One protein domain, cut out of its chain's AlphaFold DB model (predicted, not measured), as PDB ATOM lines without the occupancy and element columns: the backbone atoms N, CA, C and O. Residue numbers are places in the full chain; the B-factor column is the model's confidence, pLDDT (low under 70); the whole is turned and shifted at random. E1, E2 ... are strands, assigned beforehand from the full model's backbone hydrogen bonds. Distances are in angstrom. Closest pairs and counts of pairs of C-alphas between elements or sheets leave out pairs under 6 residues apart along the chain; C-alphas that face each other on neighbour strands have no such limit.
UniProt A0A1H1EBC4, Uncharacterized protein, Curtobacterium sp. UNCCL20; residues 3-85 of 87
ATOM      1  N   LEU A   3      80.024 -93.785 -16.035       96.12
ATOM      2  CA  LEU A   3      81.417 -93.916 -15.601       96.12
ATOM      3  C   LEU A   3      82.354 -93.252 -16.606       96.12
ATOM      4  O   LEU A   3      82.470 -93.687 -17.752       96.12
ATOM      5  N   ARG A   4      83.104 -92.250 -16.144       97.31
ATOM      6  CA  ARG A   4      84.167 -91.611 -16.917       97.31
ATOM      7  C   ARG A   4      85.527 -92.211 -16.585       97.31
ATOM      8  O   ARG A   4      86.079 -91.973 -15.513       97.31
ATOM      9  N   ILE A   5      86.123 -92.911 -17.542       97.31
ATOM     10  CA  ILE A   5      87.454 -93.507 -17.428       97.31
ATOM     11  C   ILE A   5      88.488 -92.586 -18.077       97.31
ATOM     12  O   ILE A   5      88.599 -92.497 -19.303       97.31
ATOM     13  N   THR A   6      89.272 -91.896 -17.248       95.69
ATOM     14  CA  THR A   6      90.314 -90.981 -17.730       95.69
ATOM     15  C   THR A   6      91.542 -91.767 -18.176       95.69
ATOM     16  O   THR A   6      92.090 -92.559 -17.408       95.69
ATOM     17  N   ARG A   7      91.998 -91.538 -19.412       94.44
ATOM     18  CA  ARG A   7      93.221 -92.160 -19.928       94.44
ATOM     19  C   ARG A   7      94.456 -91.554 -19.234       94.44
ATOM     20  O   ARG A   7      94.607 -90.334 -19.287       94.44
ATOM     21  N   PRO A   8      95.342 -92.360 -18.620       91.06
ATOM     22  CA  PRO A   8      96.622 -91.867 -18.116       91.06
ATOM     23  C   PRO A   8      97.571 -91.510 -19.268       91.06
ATOM     24  O   PRO A   8      97.414 -92.004 -20.384       91.06
ATOM     25  N   LEU A   9      98.574 -90.673 -18.992       91.31
ATOM     26  CA  LEU A   9      99.533 -90.217 -20.006       91.31
ATOM     27  C   LEU A   9     100.301 -91.381 -20.646       91.31
ATOM     28  O   LEU A   9     100.427 -91.429 -21.867       91.31
ATOM     29  N   LEU A  10     100.759 -92.342 -19.839       92.56
ATOM     30  CA  LEU A  10     101.428 -93.546 -20.318       92.56
ATOM     31  C   LEU A  10     100.591 -94.786 -19.995       92.56
ATOM     32  O   LEU A  10     100.563 -95.271 -18.866       92.56
ATOM     33  N   THR A  11      99.920 -95.330 -21.008       88.19
ATOM     34  CA  THR A  11      99.063 -96.517 -20.852       88.19
ATOM     35  C   THR A  11      99.799 -97.834 -21.058       88.19
ATOM     36  O   THR A  11      99.306 -98.863 -20.611       88.19
ATOM     37  N   TRP A  12     100.929 -97.843 -21.773       92.38
ATOM     38  CA  TRP A  12     101.598 -99.077 -22.210       92.38
ATOM     39  C   TRP A  12     100.630-100.059 -22.907       92.38
ATOM     40  O   TRP A  12     100.545-101.238 -22.565       92.38
ATOM     41  N   PHE A  13      99.819 -99.540 -23.836       93.38
ATOM     42  CA  PHE A  13      98.756-100.281 -24.538       93.38
ATOM     43  C   PHE A  13      97.686-100.911 -23.633       93.38
ATOM     44  O   PHE A  13      96.905-101.745 -24.097       93.38
ATOM     45  N   ALA A  14      97.617-100.514 -22.360       95.06
ATOM     46  CA  ALA A  14      96.601-101.020 -21.461       95.06
ATOM     47  C   ALA A  14      95.200-100.624 -21.921       95.06
ATOM     48  O   ALA A  14      94.979 -99.542 -22.477       95.06
ATOM     49  N   ARG A  15      94.247-101.510 -21.651       95.88
ATOM     50  CA  ARG A  15      92.821-101.275 -21.855       95.88
ATOM     51  C   ARG A  15      92.101-101.300 -20.512       95.88
ATOM     52  O   ARG A  15      92.491-102.080 -19.640       95.88
ATOM     53  N   PRO A  16      91.078-100.454 -20.330       97.25
ATOM     54  CA  PRO A  16      90.284-100.484 -19.123       97.25
ATOM     55  C   PRO A  16      89.343-101.685 -19.127       97.25
ATOM     56  O   PRO A  16      88.868-102.151 -20.164       97.25
ATOM     57  N   THR A  17      89.072-102.190 -17.936       97.00
ATOM     58  CA  THR A  17      88.063-103.210 -17.677       97.00
ATOM     59  C   THR A  17      87.298-102.786 -16.440       97.00
ATOM     60  O   THR A  17      87.901-102.361 -15.451       97.00
ATOM     61  N   VAL A  18      85.978-102.867 -16.523       96.81
ATOM     62  CA  VAL A  18      85.070-102.523 -15.434       96.81
ATOM     63  C   VAL A  18      84.531-103.815 -14.859       96.81
ATOM     64  O   VAL A  18      84.145-104.707 -15.607       96.81
ATOM     65  N   THR A  19      84.513-103.932 -13.541       95.44
ATOM     66  CA  THR A  19      83.853-105.042 -12.862       95.44
ATOM     67  C   THR A  19      82.572-104.582 -12.213       95.44
ATOM     68  O   THR A  19      82.572-103.534 -11.571       95.44
ATOM     69  N   ILE A  20      81.530-105.393 -12.332       93.38
ATOM     70  CA  ILE A  20      80.286-105.257 -11.577       93.38
ATOM     71  C   ILE A  20      80.170-106.531 -10.755       93.38
ATOM     72  O   ILE A  20      80.184-107.618 -11.331       93.38
ATOM     73  N   ASP A  21      80.194-106.406  -9.430       92.50
ATOM     74  CA  ASP A  21      80.128-107.538  -8.494       92.50
ATOM     75  C   ASP A  21      81.134-108.658  -8.825       92.50
ATOM     76  O   ASP A  21      80.856-109.853  -8.778       92.50
ATOM     77  N   GLY A  22      82.348-108.246  -9.206       90.44
ATOM     78  CA  GLY A  22      83.451-109.143  -9.558       90.44
ATOM     79  C   GLY A  22      83.446-109.663 -11.001       90.44
ATOM     80  O   GLY A  22      84.455-110.217 -11.436       90.44
ATOM     81  N   VAL A  23      82.385-109.435 -11.781       93.38
ATOM     82  CA  VAL A  23      82.307-109.836 -13.196       93.38
ATOM     83  C   VAL A  23      82.949-108.775 -14.081       93.38
ATOM     84  O   VAL A  23      82.520-107.625 -14.078       93.38
ATOM     85  N   GLY A  24      83.985-109.148 -14.836       93.81
ATOM     86  CA  GLY A  24      84.752-108.239 -15.689       93.81
ATOM     87  C   GLY A  24      84.127-108.001 -17.063       93.81
ATOM     88  O   GLY A  24      83.809-108.940 -17.786       93.81
ATOM     89  N   HIS A  25      84.049-106.733 -17.452       94.62
ATOM     90  CA  HIS A  25      83.493-106.257 -18.711       94.62
ATOM     91  C   HIS A  25      84.517-105.367 -19.426       94.62
ATOM     92  O   HIS A  25      85.028-104.407 -18.829       94.62
ATOM     93  N   PRO A  26      84.850-105.649 -20.699       95.06
ATOM     94  CA  PRO A  26      85.761-104.804 -21.456       95.06
ATOM     95  C   PRO A  26      85.172-103.397 -21.588       95.06
ATOM     96  O   PRO A  26      83.995-103.235 -21.899       95.06
ATOM     97  N   ALA A  27      85.999-102.379 -21.363       95.75
ATOM     98  CA  ALA A  27      85.571-100.989 -21.398       95.75
ATOM     99  C   ALA A  27      86.413-100.164 -22.374       95.75
ATOM    100  O   ALA A  27      87.469-100.590 -22.857       95.75
ATOM    101  N   GLN A  28      85.944 -98.951 -22.652       95.12
ATOM    102  CA  GLN A  28      86.670 -97.957 -23.435       95.12
ATOM    103  C   GLN A  28      87.097 -96.783 -22.554       95.12
ATOM    104  O   GLN A  28      86.576 -96.564 -21.464       95.12
ATOM    105  N   TRP A  29      88.083 -96.028 -23.033       96.44
ATOM    106  CA  TRP A  29      88.418 -94.736 -22.441       96.44
ATOM    107  C   TRP A  29      87.290 -93.737 -22.699       96.44
ATOM    108  O   TRP A  29      86.688 -93.767 -23.768       96.44
ATOM    109  N   GLY A  30      87.073 -92.805 -21.775       96.12
ATOM    110  CA  GLY A  30      85.994 -91.827 -21.882       96.12
ATOM    111  C   GLY A  30      84.761 -92.241 -21.088       96.12
ATOM    112  O   GLY A  30      84.887 -92.866 -20.037       96.12
ATOM    113  N   ILE A  31      83.592 -91.809 -21.546       96.25
ATOM    114  CA  ILE A  31      82.320 -91.987 -20.843       96.25
ATOM    115  C   ILE A  31      81.653 -93.283 -21.312       96.25
ATOM    116  O   ILE A  31      81.575 -93.536 -22.513       96.25
ATOM    117  N   GLY A  32      81.165 -94.087 -20.368       94.56
ATOM    118  CA  GLY A  32      80.325 -95.250 -20.642       94.56
ATOM    119  C   GLY A  32      79.174 -95.361 -19.648       94.56
ATOM    120  O   GLY A  32      79.316 -94.984 -18.485       94.56
ATOM    121  N   THR A  33      78.047 -95.900 -20.107       93.50
ATOM    122  CA  THR A  33      76.868 -96.151 -19.272       93.50
ATOM    123  C   THR A  33      76.879 -97.589 -18.778       93.50
ATOM    124  O   THR A  33      77.046 -98.518 -19.567       93.50
ATOM    125  N   TRP A  34      76.672 -97.763 -17.478       91.12
ATOM    126  CA  TRP A  34      76.672 -99.055 -16.805       91.12
ATOM    127  C   TRP A  34      75.340 -99.274 -16.100       91.12
ATOM    128  O   TRP A  34      74.849 -98.388 -15.386       91.12
ATOM    129  N   ALA A  35      74.755-100.448 -16.331       85.75
ATOM    130  CA  ALA A  35      73.601-100.918 -15.586       85.75
ATOM    131  C   ALA A  35      74.071-101.343 -14.193       85.75
ATOM    132  O   ALA A  35      74.996-102.142 -14.064       85.75
ATOM    133  N   VAL A  36      73.452-100.766 -13.174       82.31
ATOM    134  CA  VAL A  36      73.699-101.059 -11.765       82.31
ATOM    135  C   VAL A  36      72.369-101.552 -11.202       82.31
ATOM    136  O   VAL A  36      71.358-100.922 -11.507       82.31
ATOM    137  N   PRO A  37      72.334-102.678 -10.468       79.50
ATOM    138  CA  PRO A  37      71.130-103.107  -9.766       79.50
ATOM    139  C   PRO A  37      70.623-102.015  -8.818       79.50
ATOM    140  O   PRO A  37      71.416-101.446  -8.070       79.50
ATOM    141  N   ASP A  38      69.313-101.764  -8.831       72.19
ATOM    142  CA  ASP A  38      68.671-100.788  -7.934       72.19
ATOM    143  C   ASP A  38      68.584-101.291  -6.475       72.19
ATOM    144  O   ASP A  38      68.408-100.504  -5.547       72.19
ATOM    145  N   ASP A  39      68.752-102.599  -6.245       69.69
ATOM    146  CA  ASP A  39      68.637-103.216  -4.922       69.69
ATOM    147  C   ASP A  39      69.999-103.374  -4.226       69.69
ATOM    148  O   ASP A  39      70.861-104.143  -4.652       69.69
ATOM    149  N   GLY A  40      70.175-102.688  -3.091       67.69
ATOM    150  CA  GLY A  40      71.214-102.988  -2.092       67.69
ATOM    151  C   GLY A  40      72.633-102.486  -2.389       67.69
ATOM    152  O   GLY A  40      73.508-102.609  -1.530       67.69
ATOM    153  N   GLY A  41      72.845-101.870  -3.551       82.12
ATOM    154  CA  GLY A  41      74.131-101.345  -3.997       82.12
ATOM    155  C   GLY A  41      75.055-102.410  -4.597       82.12
ATOM    156  O   GLY A  41      75.093-103.557  -4.161       82.12
ATOM    157  N   THR A  42      75.833-102.020  -5.606       90.50
ATOM    158  CA  THR A  42      76.768-102.895  -6.337       90.50
ATOM    159  C   THR A  42      78.210-102.474  -6.100       90.50
ATOM    160  O   THR A  42      78.506-101.297  -5.865       90.50
ATOM    161  N   VAL A  43      79.147-103.412  -6.206       93.94
ATOM    162  CA  VAL A  43      80.573-103.079  -6.202       93.94
ATOM    163  C   VAL A  43      81.043-102.850  -7.633       93.94
ATOM    164  O   VAL A  43      81.262-103.793  -8.399       93.94
ATOM    165  N   ILE A  44      81.291-101.583  -7.966       94.88
ATOM    166  CA  ILE A  44      81.972-101.208  -9.202       94.88
ATOM    167  C   ILE A  44      83.476-101.239  -8.969       94.88
ATOM    168  O   ILE A  44      84.003-100.634  -8.033       94.88
ATOM    169  N   GLY A  45      84.190-101.913  -9.862       96.12
ATOM    170  CA  GLY A  45      85.644-101.882  -9.917       96.12
ATOM    171  C   GLY A  45      86.153-101.456 -11.282       96.12
ATOM    172  O   GLY A  45      85.488-101.632 -12.297       96.12
ATOM    173  N   VAL A  46      87.354-100.892 -11.315       97.50
ATOM    174  CA  VAL A  46      88.078-100.588 -12.548       97.50
ATOM    175  C   VAL A  46      89.508-101.071 -12.400       97.50
ATOM    176  O   VAL A  46      90.153-100.833 -11.378       97.50
ATOM    177  N   TYR A  47      90.022-101.720 -13.435       96.19
ATOM    178  CA  TYR A  47      91.442-102.001 -13.572       96.19
ATOM    179  C   TYR A  47      91.897-101.815 -15.013       96.19
ATOM    180  O   TYR A  47      91.114-101.876 -15.960       96.19
ATOM    181  N   LEU A  48      93.194-101.585 -15.171       96.62
ATOM    182  CA  LEU A  48      93.850-101.443 -16.457       96.62
ATOM    183  C   LEU A  48      94.709-102.674 -16.690       96.62
ATOM    184  O   LEU A  48      95.471-103.078 -15.813       96.62
ATOM    185  N   TYR A  49      94.578-103.275 -17.864       94.00
ATOM    186  CA  TYR A  49      95.306-104.485 -18.220       94.00
ATOM    187  C   TYR A  49      96.045-104.296 -19.540       94.00
ATOM    188  O   TYR A  49      95.454-103.865 -20.531       94.00
ATOM    189  N   ASN A  50      97.333-104.634 -19.556       91.81
ATOM    190  CA  ASN A  50      98.124-104.827 -20.771       91.81
ATOM    191  C   ASN A  50      98.588-106.294 -20.851       91.81
ATOM    192  O   ASN A  50      98.291-107.093 -19.971       91.81
ATOM    193  N   ARG A  51      99.330-106.672 -21.899       90.25
ATOM    194  CA  ARG A  51      99.767-108.070 -22.095       90.25
ATOM    195  C   ARG A  51     100.694-108.620 -20.999       90.25
ATOM    196  O   ARG A  51     100.940-109.819 -21.004       90.25
ATOM    197  N   ALA A  52     101.238-107.774 -20.129       93.56
ATOM    198  CA  ALA A  52     102.235-108.155 -19.139       93.56
ATOM    199  C   ALA A  52     101.715-108.073 -17.691       93.56
ATOM    200  O   ALA A  52     102.052-108.943 -16.896       93.56
ATOM    201  N   TRP A  53     100.888-107.081 -17.328       94.88
ATOM    202  CA  TRP A  53     100.309-106.982 -15.981       94.88
ATOM    203  C   TRP A  53      99.014-106.154 -15.912       94.88
ATOM    204  O   TRP A  53      98.581-105.502 -16.867       94.88
ATOM    205  N   ARG A  54      98.411-106.172 -14.717       94.50
ATOM    206  CA  ARG A  54      97.270-105.346 -14.305       94.50
ATOM    207  C   ARG A  54      97.721-104.243 -13.347       94.50
ATOM    208  O   ARG A  54      98.490-104.508 -12.429       94.50
ATOM    209  N   PHE A  55      97.177-103.043 -13.497       95.56
ATOM    210  CA  PHE A  55      97.392-101.915 -12.587       95.56
ATOM    211  C   PHE A  55      96.132-101.051 -12.473       95.56
ATOM    212  O   PHE A  55      95.094-101.355 -13.062       95.56
ATOM    213  N   GLY A  56      96.209 -99.974 -11.692       95.81
ATOM    214  CA  GLY A  56      95.141 -98.989 -11.601       95.81
ATOM    215  C   GLY A  56      93.887 -99.523 -10.909       95.81
ATOM    216  O   GLY A  56      92.811 -98.980 -11.133       95.81
ATOM    217  N   ALA A  57      93.997-100.578 -10.099       96.75
ATOM    218  CA  ALA A  57      92.849-101.158  -9.415       96.75
ATOM    219  C   ALA A  57      92.181-100.119  -8.500       96.75
ATOM    220  O   ALA A  57      92.862 -99.451  -7.719       96.75
ATOM    221  N   ALA A  58      90.864 -99.987  -8.626       97.50
ATOM    222  CA  ALA A  58      90.011 -99.182  -7.763       97.50
ATOM    223  C   ALA A  58      88.653 -99.871  -7.632       97.50
ATOM    224  O   ALA A  58      88.126-100.345  -8.634       97.50
ATOM    225  N   THR A  59      88.087 -99.899  -6.430       96.38
ATOM    226  CA  THR A  59      86.740-100.417  -6.165       96.38
ATOM    227  C   THR A  59      85.945 -99.407  -5.353       96.38
ATOM    228  O   THR A  59      86.511 -98.638  -4.573       96.38
ATOM    229  N   ARG A  60      84.631 -99.382  -5.562       94.31
ATOM    230  CA  ARG A  60      83.699 -98.537  -4.821       94.31
ATOM    231  C   ARG A  60      82.319 -99.187  -4.800       94.31
ATOM    232  O   ARG A  60      81.849 -99.653  -5.834       94.31
ATOM    233  N   THR A  61      81.682 -99.181  -3.638       93.00
ATOM    234  CA  THR A  61      80.260 -99.515  -3.513       93.00
ATOM    235  C   THR A  61      79.434 -98.343  -4.030       93.00
ATOM    236  O   THR A  61      79.642 -97.216  -3.582       93.00
ATOM    237  N   VAL A  62      78.550 -98.610  -4.987       90.06
ATOM    238  CA  VAL A  62      77.622 -97.650  -5.593       90.06
ATOM    239  C   VAL A  62      76.217 -97.997  -5.139       90.06
ATOM    240  O   VAL A  62      75.825 -99.154  -5.262       90.06
ATOM    241  N   VAL A  63      75.482 -97.013  -4.625       85.75
ATOM    242  CA  VAL A  63      74.086 -97.189  -4.184       85.75
ATOM    243  C   VAL A  63      73.149 -96.317  -5.012       85.75
ATOM    244  O   VAL A  63      72.237 -96.840  -5.631       85.75
ATOM    245  N   ASP A  64      73.411 -95.010  -5.072       83.00
ATOM    246  CA  ASP A  64      72.575 -94.031  -5.795       83.00
ATOM    247  C   ASP A  64      73.438 -93.007  -6.562       83.00
ATOM    248  O   ASP A  64      73.021 -91.908  -6.927       83.00
ATOM    249  N   GLU A  65      74.719 -93.321  -6.789       83.62
ATOM    250  CA  GLU A  65      75.573 -92.439  -7.573       83.62
ATOM    251  C   GLU A  65      75.180 -92.475  -9.054       83.62
ATOM    252  O   GLU A  65      75.389 -93.463  -9.757       83.62
ATOM    253  N   ALA A  66      74.693 -91.340  -9.561       87.00
ATOM    254  CA  ALA A  66      74.399 -91.176 -10.981       87.00
ATOM    255  C   ALA A  66      75.665 -91.241 -11.855       87.00
ATOM    256  O   ALA A  66      75.604 -91.732 -12.987       87.00
ATOM    257  N   ALA A  67      76.814 -90.781 -11.337       92.56
ATOM    258  CA  ALA A  67      78.063 -90.693 -12.087       92.56
ATOM    259  C   ALA A  67      79.331 -90.895 -11.233       92.56
ATOM    260  O   ALA A  67      79.477 -90.323 -10.150       92.56
ATOM    261  N   LEU A  68      80.300 -91.648 -11.768       95.25
ATOM    262  CA  LEU A  68      81.645 -91.812 -11.206       95.25
ATOM    263  C   LEU A  68      82.732 -91.413 -12.210       95.25
ATOM    264  O   LEU A  68      82.608 -91.576 -13.422       95.25
ATOM    265  N   VAL A  69      83.866 -90.967 -11.680       96.81
ATOM    266  CA  VAL A  69      85.089 -90.675 -12.422       96.81
ATOM    267  C   VAL A  69      86.212 -91.570 -11.917       96.81
ATOM    268  O   VAL A  69      86.599 -91.523 -10.748       96.81
ATOM    269  N   TYR A  70      86.783 -92.344 -12.833       97.31
ATOM    270  CA  TYR A  70      88.007 -93.096 -12.619       97.31
ATOM    271  C   TYR A  70      89.238 -92.293 -13.057       97.31
ATOM    272  O   TYR A  70      89.292 -91.748 -14.171       97.31
ATOM    273  N   ARG A  71      90.256 -92.264 -12.190       95.94
ATOM    274  CA  ARG A  71      91.586 -91.702 -12.465       95.94
ATOM    275  C   ARG A  71      92.682 -92.606 -11.914       95.94
ATOM    276  O   ARG A  71      92.491 -93.297 -10.922       95.94
ATOM    277  N   THR A  72      93.858 -92.551 -12.523       94.69
ATOM    278  CA  THR A  72      95.073 -93.206 -12.023       94.69
ATOM    279  C   THR A  72      96.276 -92.287 -12.223       94.69
ATOM    280  O   THR A  72      96.166 -91.261 -12.901       94.69
ATOM    281  N   GLY A  73      97.409 -92.632 -11.608       92.62
ATOM    282  CA  GLY A  73      98.678 -91.945 -11.833       92.62
ATOM    283  C   GLY A  73      99.125 -91.995 -13.305       92.62
ATOM    284  O   GLY A  73      98.609 -92.790 -14.090       92.62
ATOM    285  N   PRO A  74     100.090 -91.153 -13.709       91.75
ATOM    286  CA  PRO A  74     100.502 -91.042 -15.109       91.75
ATOM    287  C   PRO A  74     101.260 -92.269 -15.634       91.75
ATOM    288  O   PRO A  74     101.373 -92.423 -16.849       91.75
ATOM    289  N   LEU A  75     101.779 -93.113 -14.739       92.88
ATOM    290  CA  LEU A  75     102.590 -94.286 -15.053       92.88
ATOM    291  C   LEU A  75     101.776 -95.584 -14.902       92.88
ATOM    292  O   LEU A  75     100.814 -95.612 -14.130       92.88
ATOM    293  N   PRO A  76     102.148 -96.670 -15.606       89.25
ATOM    294  CA  PRO A  76     101.358 -97.899 -15.679       89.25
ATOM    295  C   PRO A  76     101.530 -98.803 -14.445       89.25
ATOM    296  O   PRO A  76     101.677-100.016 -14.553       89.25
ATOM    297  N   PHE A  77     101.541 -98.221 -13.251       91.56
ATOM    298  CA  PHE A  77     101.666 -98.927 -11.982       91.56
ATOM    299  C   PHE A  77     100.943 -98.168 -10.867       91.56
ATOM    300  O   PHE A  77     100.603 -96.995 -11.004       91.56
ATOM    301  N   GLY A  78     100.703 -98.858  -9.752       91.81
ATOM    302  CA  GLY A  78      99.963 -98.313  -8.616       91.81
ATOM    303  C   GLY A  78      98.445 -98.459  -8.741       91.81
ATOM    304  O   GLY A  78      97.929 -99.107  -9.656       91.81
ATOM    305  N   SER A  79      97.733 -97.893  -7.768       95.19
ATOM    306  CA  SER A  79      96.276 -97.968  -7.632       95.19
ATOM    307  C   SER A  79      95.561 -96.859  -8.403       95.19
ATOM    308  O   SER A  79      96.061 -95.737  -8.518       95.19
ATOM    309  N   GLY A  80      94.347 -97.154  -8.861       96.25
ATOM    310  CA  GLY A  80      93.431 -96.144  -9.372       96.25
ATOM    311  C   GLY A  80      92.635 -95.502  -8.239       96.25
ATOM    312  O   GLY A  80      92.786 -95.848  -7.067       96.25
ATOM    313  N   ARG A  81      91.754 -94.571  -8.594       96.81
ATOM    314  CA  ARG A  81      90.784 -93.951  -7.690       96.81
ATOM    315  C   ARG A  81      89.451 -93.784  -8.406       96.81
ATOM    316  O   ARG A  81      89.427 -93.393  -9.573       96.81
ATOM    317  N   LEU A  82      88.366 -94.060  -7.688       95.75
ATOM    318  CA  LEU A  82      86.988 -93.824  -8.115       95.75
ATOM    319  C   LEU A  82      86.376 -92.737  -7.234       95.75
ATOM    320  O   LEU A  82      86.300 -92.885  -6.012       95.75
ATOM    321  N   HIS A  83      85.940 -91.654  -7.863       94.31
ATOM    322  CA  HIS A  83      85.313 -90.519  -7.196       94.31
ATOM    323  C   HIS A  83      83.917 -90.284  -7.771       94.31
ATOM    324  O   HIS A  83      83.757 -90.446  -8.981       94.31
ATOM    325  N   PRO A  84      82.930 -89.868  -6.963       92.75
ATOM    326  CA  PRO A  84      81.702 -89.289  -7.489       92.75
ATOM    327  C   PRO A  84      82.033 -88.143  -8.439       92.75
ATOM    328  O   PRO A  84      82.958 -87.364  -8.176       92.75
ATOM    329  N   ALA A  85      81.325 -88.066  -9.561       86.00
ATOM    330  CA  ALA A  85      81.393 -86.865 -10.377       86.00
ATOM    331  C   ALA A  85      80.812 -85.685  -9.570       86.00
ATOM    332  O   ALA A  85      79.876 -85.893  -8.795       86.00
TER     333      ALA A  85
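What this domain is: This is residues 3 to 85 of the 87 residues of an uncharacterized protein of Curtobacterium sp. UNCCL20 (UniProt A0A1H1EBC4). Two four-stranded sheets lie face to face as a sandwich, E4 E1 E7 E8 on E3 E2 E5 E6, with their strands 29 degrees apart. Along one side the edge strands E6 and E8 come close together; along the other, residues 27 to 29 join the edge strands E3 and E4. The 83 printed residues hold eight named strands, E1 to E8 in order, and no named helix: the class is all strand. The sheet E4 E1 E7 E8 is mixed, the sheet E3 E2 E5 E6 all antiparallel. The whole is compact, with a radius of gyration of the C-alphas of 12.1 A, yet elongated, spanning 37 by 23 by 19 A.

Where its parts are: E1, residues 3 to 5, begins at C-alpha 3 at (81.417, -93.916, -15.601) and is 6.3 A long. E2 is residues 15 to 20, 16.7 A; E3 residues 23 to 26, 10.3 A; E4 residues 30 to 33, 10.4 A. E5, residues 42 to 49, measures 22.1 A. E6, residues 54 to 62, is the longest strand by residues and measures 22.8 A, from C-alpha 54 at (97.270, -105.346, -14.305). E7 is residues 67 to 72, 17.2 A. E8, residues 80 to 84, is 13.7 A long and ends at C-alpha 84 at (81.702, -89.289, -7.489).

How they stand to each other: In the first sheet E4 and E1 are antiparallel at 156 degrees, with N 5 and O 30 at 2.8 A, within hydrogen-bond range. E1 and E7 are parallel at 19 degrees, with N 4 and O 68 at 2.8 A. E7 and E8 form a hairpin, with N 69 and O 83 at 2.8 A. In the second sheet, which is twisted, E2 and E3 form a hairpin, with N 25 and O 18 at 2.7 A. E2 and E5 are antiparallel at 162 degrees, with N 19 and O 45 at 2.8 A. E5 and E6 form a hairpin, with N 46 and O 58 at 2.8 A. Between the sheets, E6 and E8 have 11 pairs of C-alphas within 8 A, the closest those of Gly 56 and Gly 80, 4.0 A apart. E3 and E4 are apart.

The domain as a whole: The two C-alphas farthest apart are those of Leu 10 and Asp 39, 37.5 A. The chain changes sheet at the links E1 to E2, E3 to E4, E4 to E5 and E6 to E7. No link is long, and the printed part has no cut. The mean pLDDT of the printed part is 92.3; residues 39 to 40 are under 70.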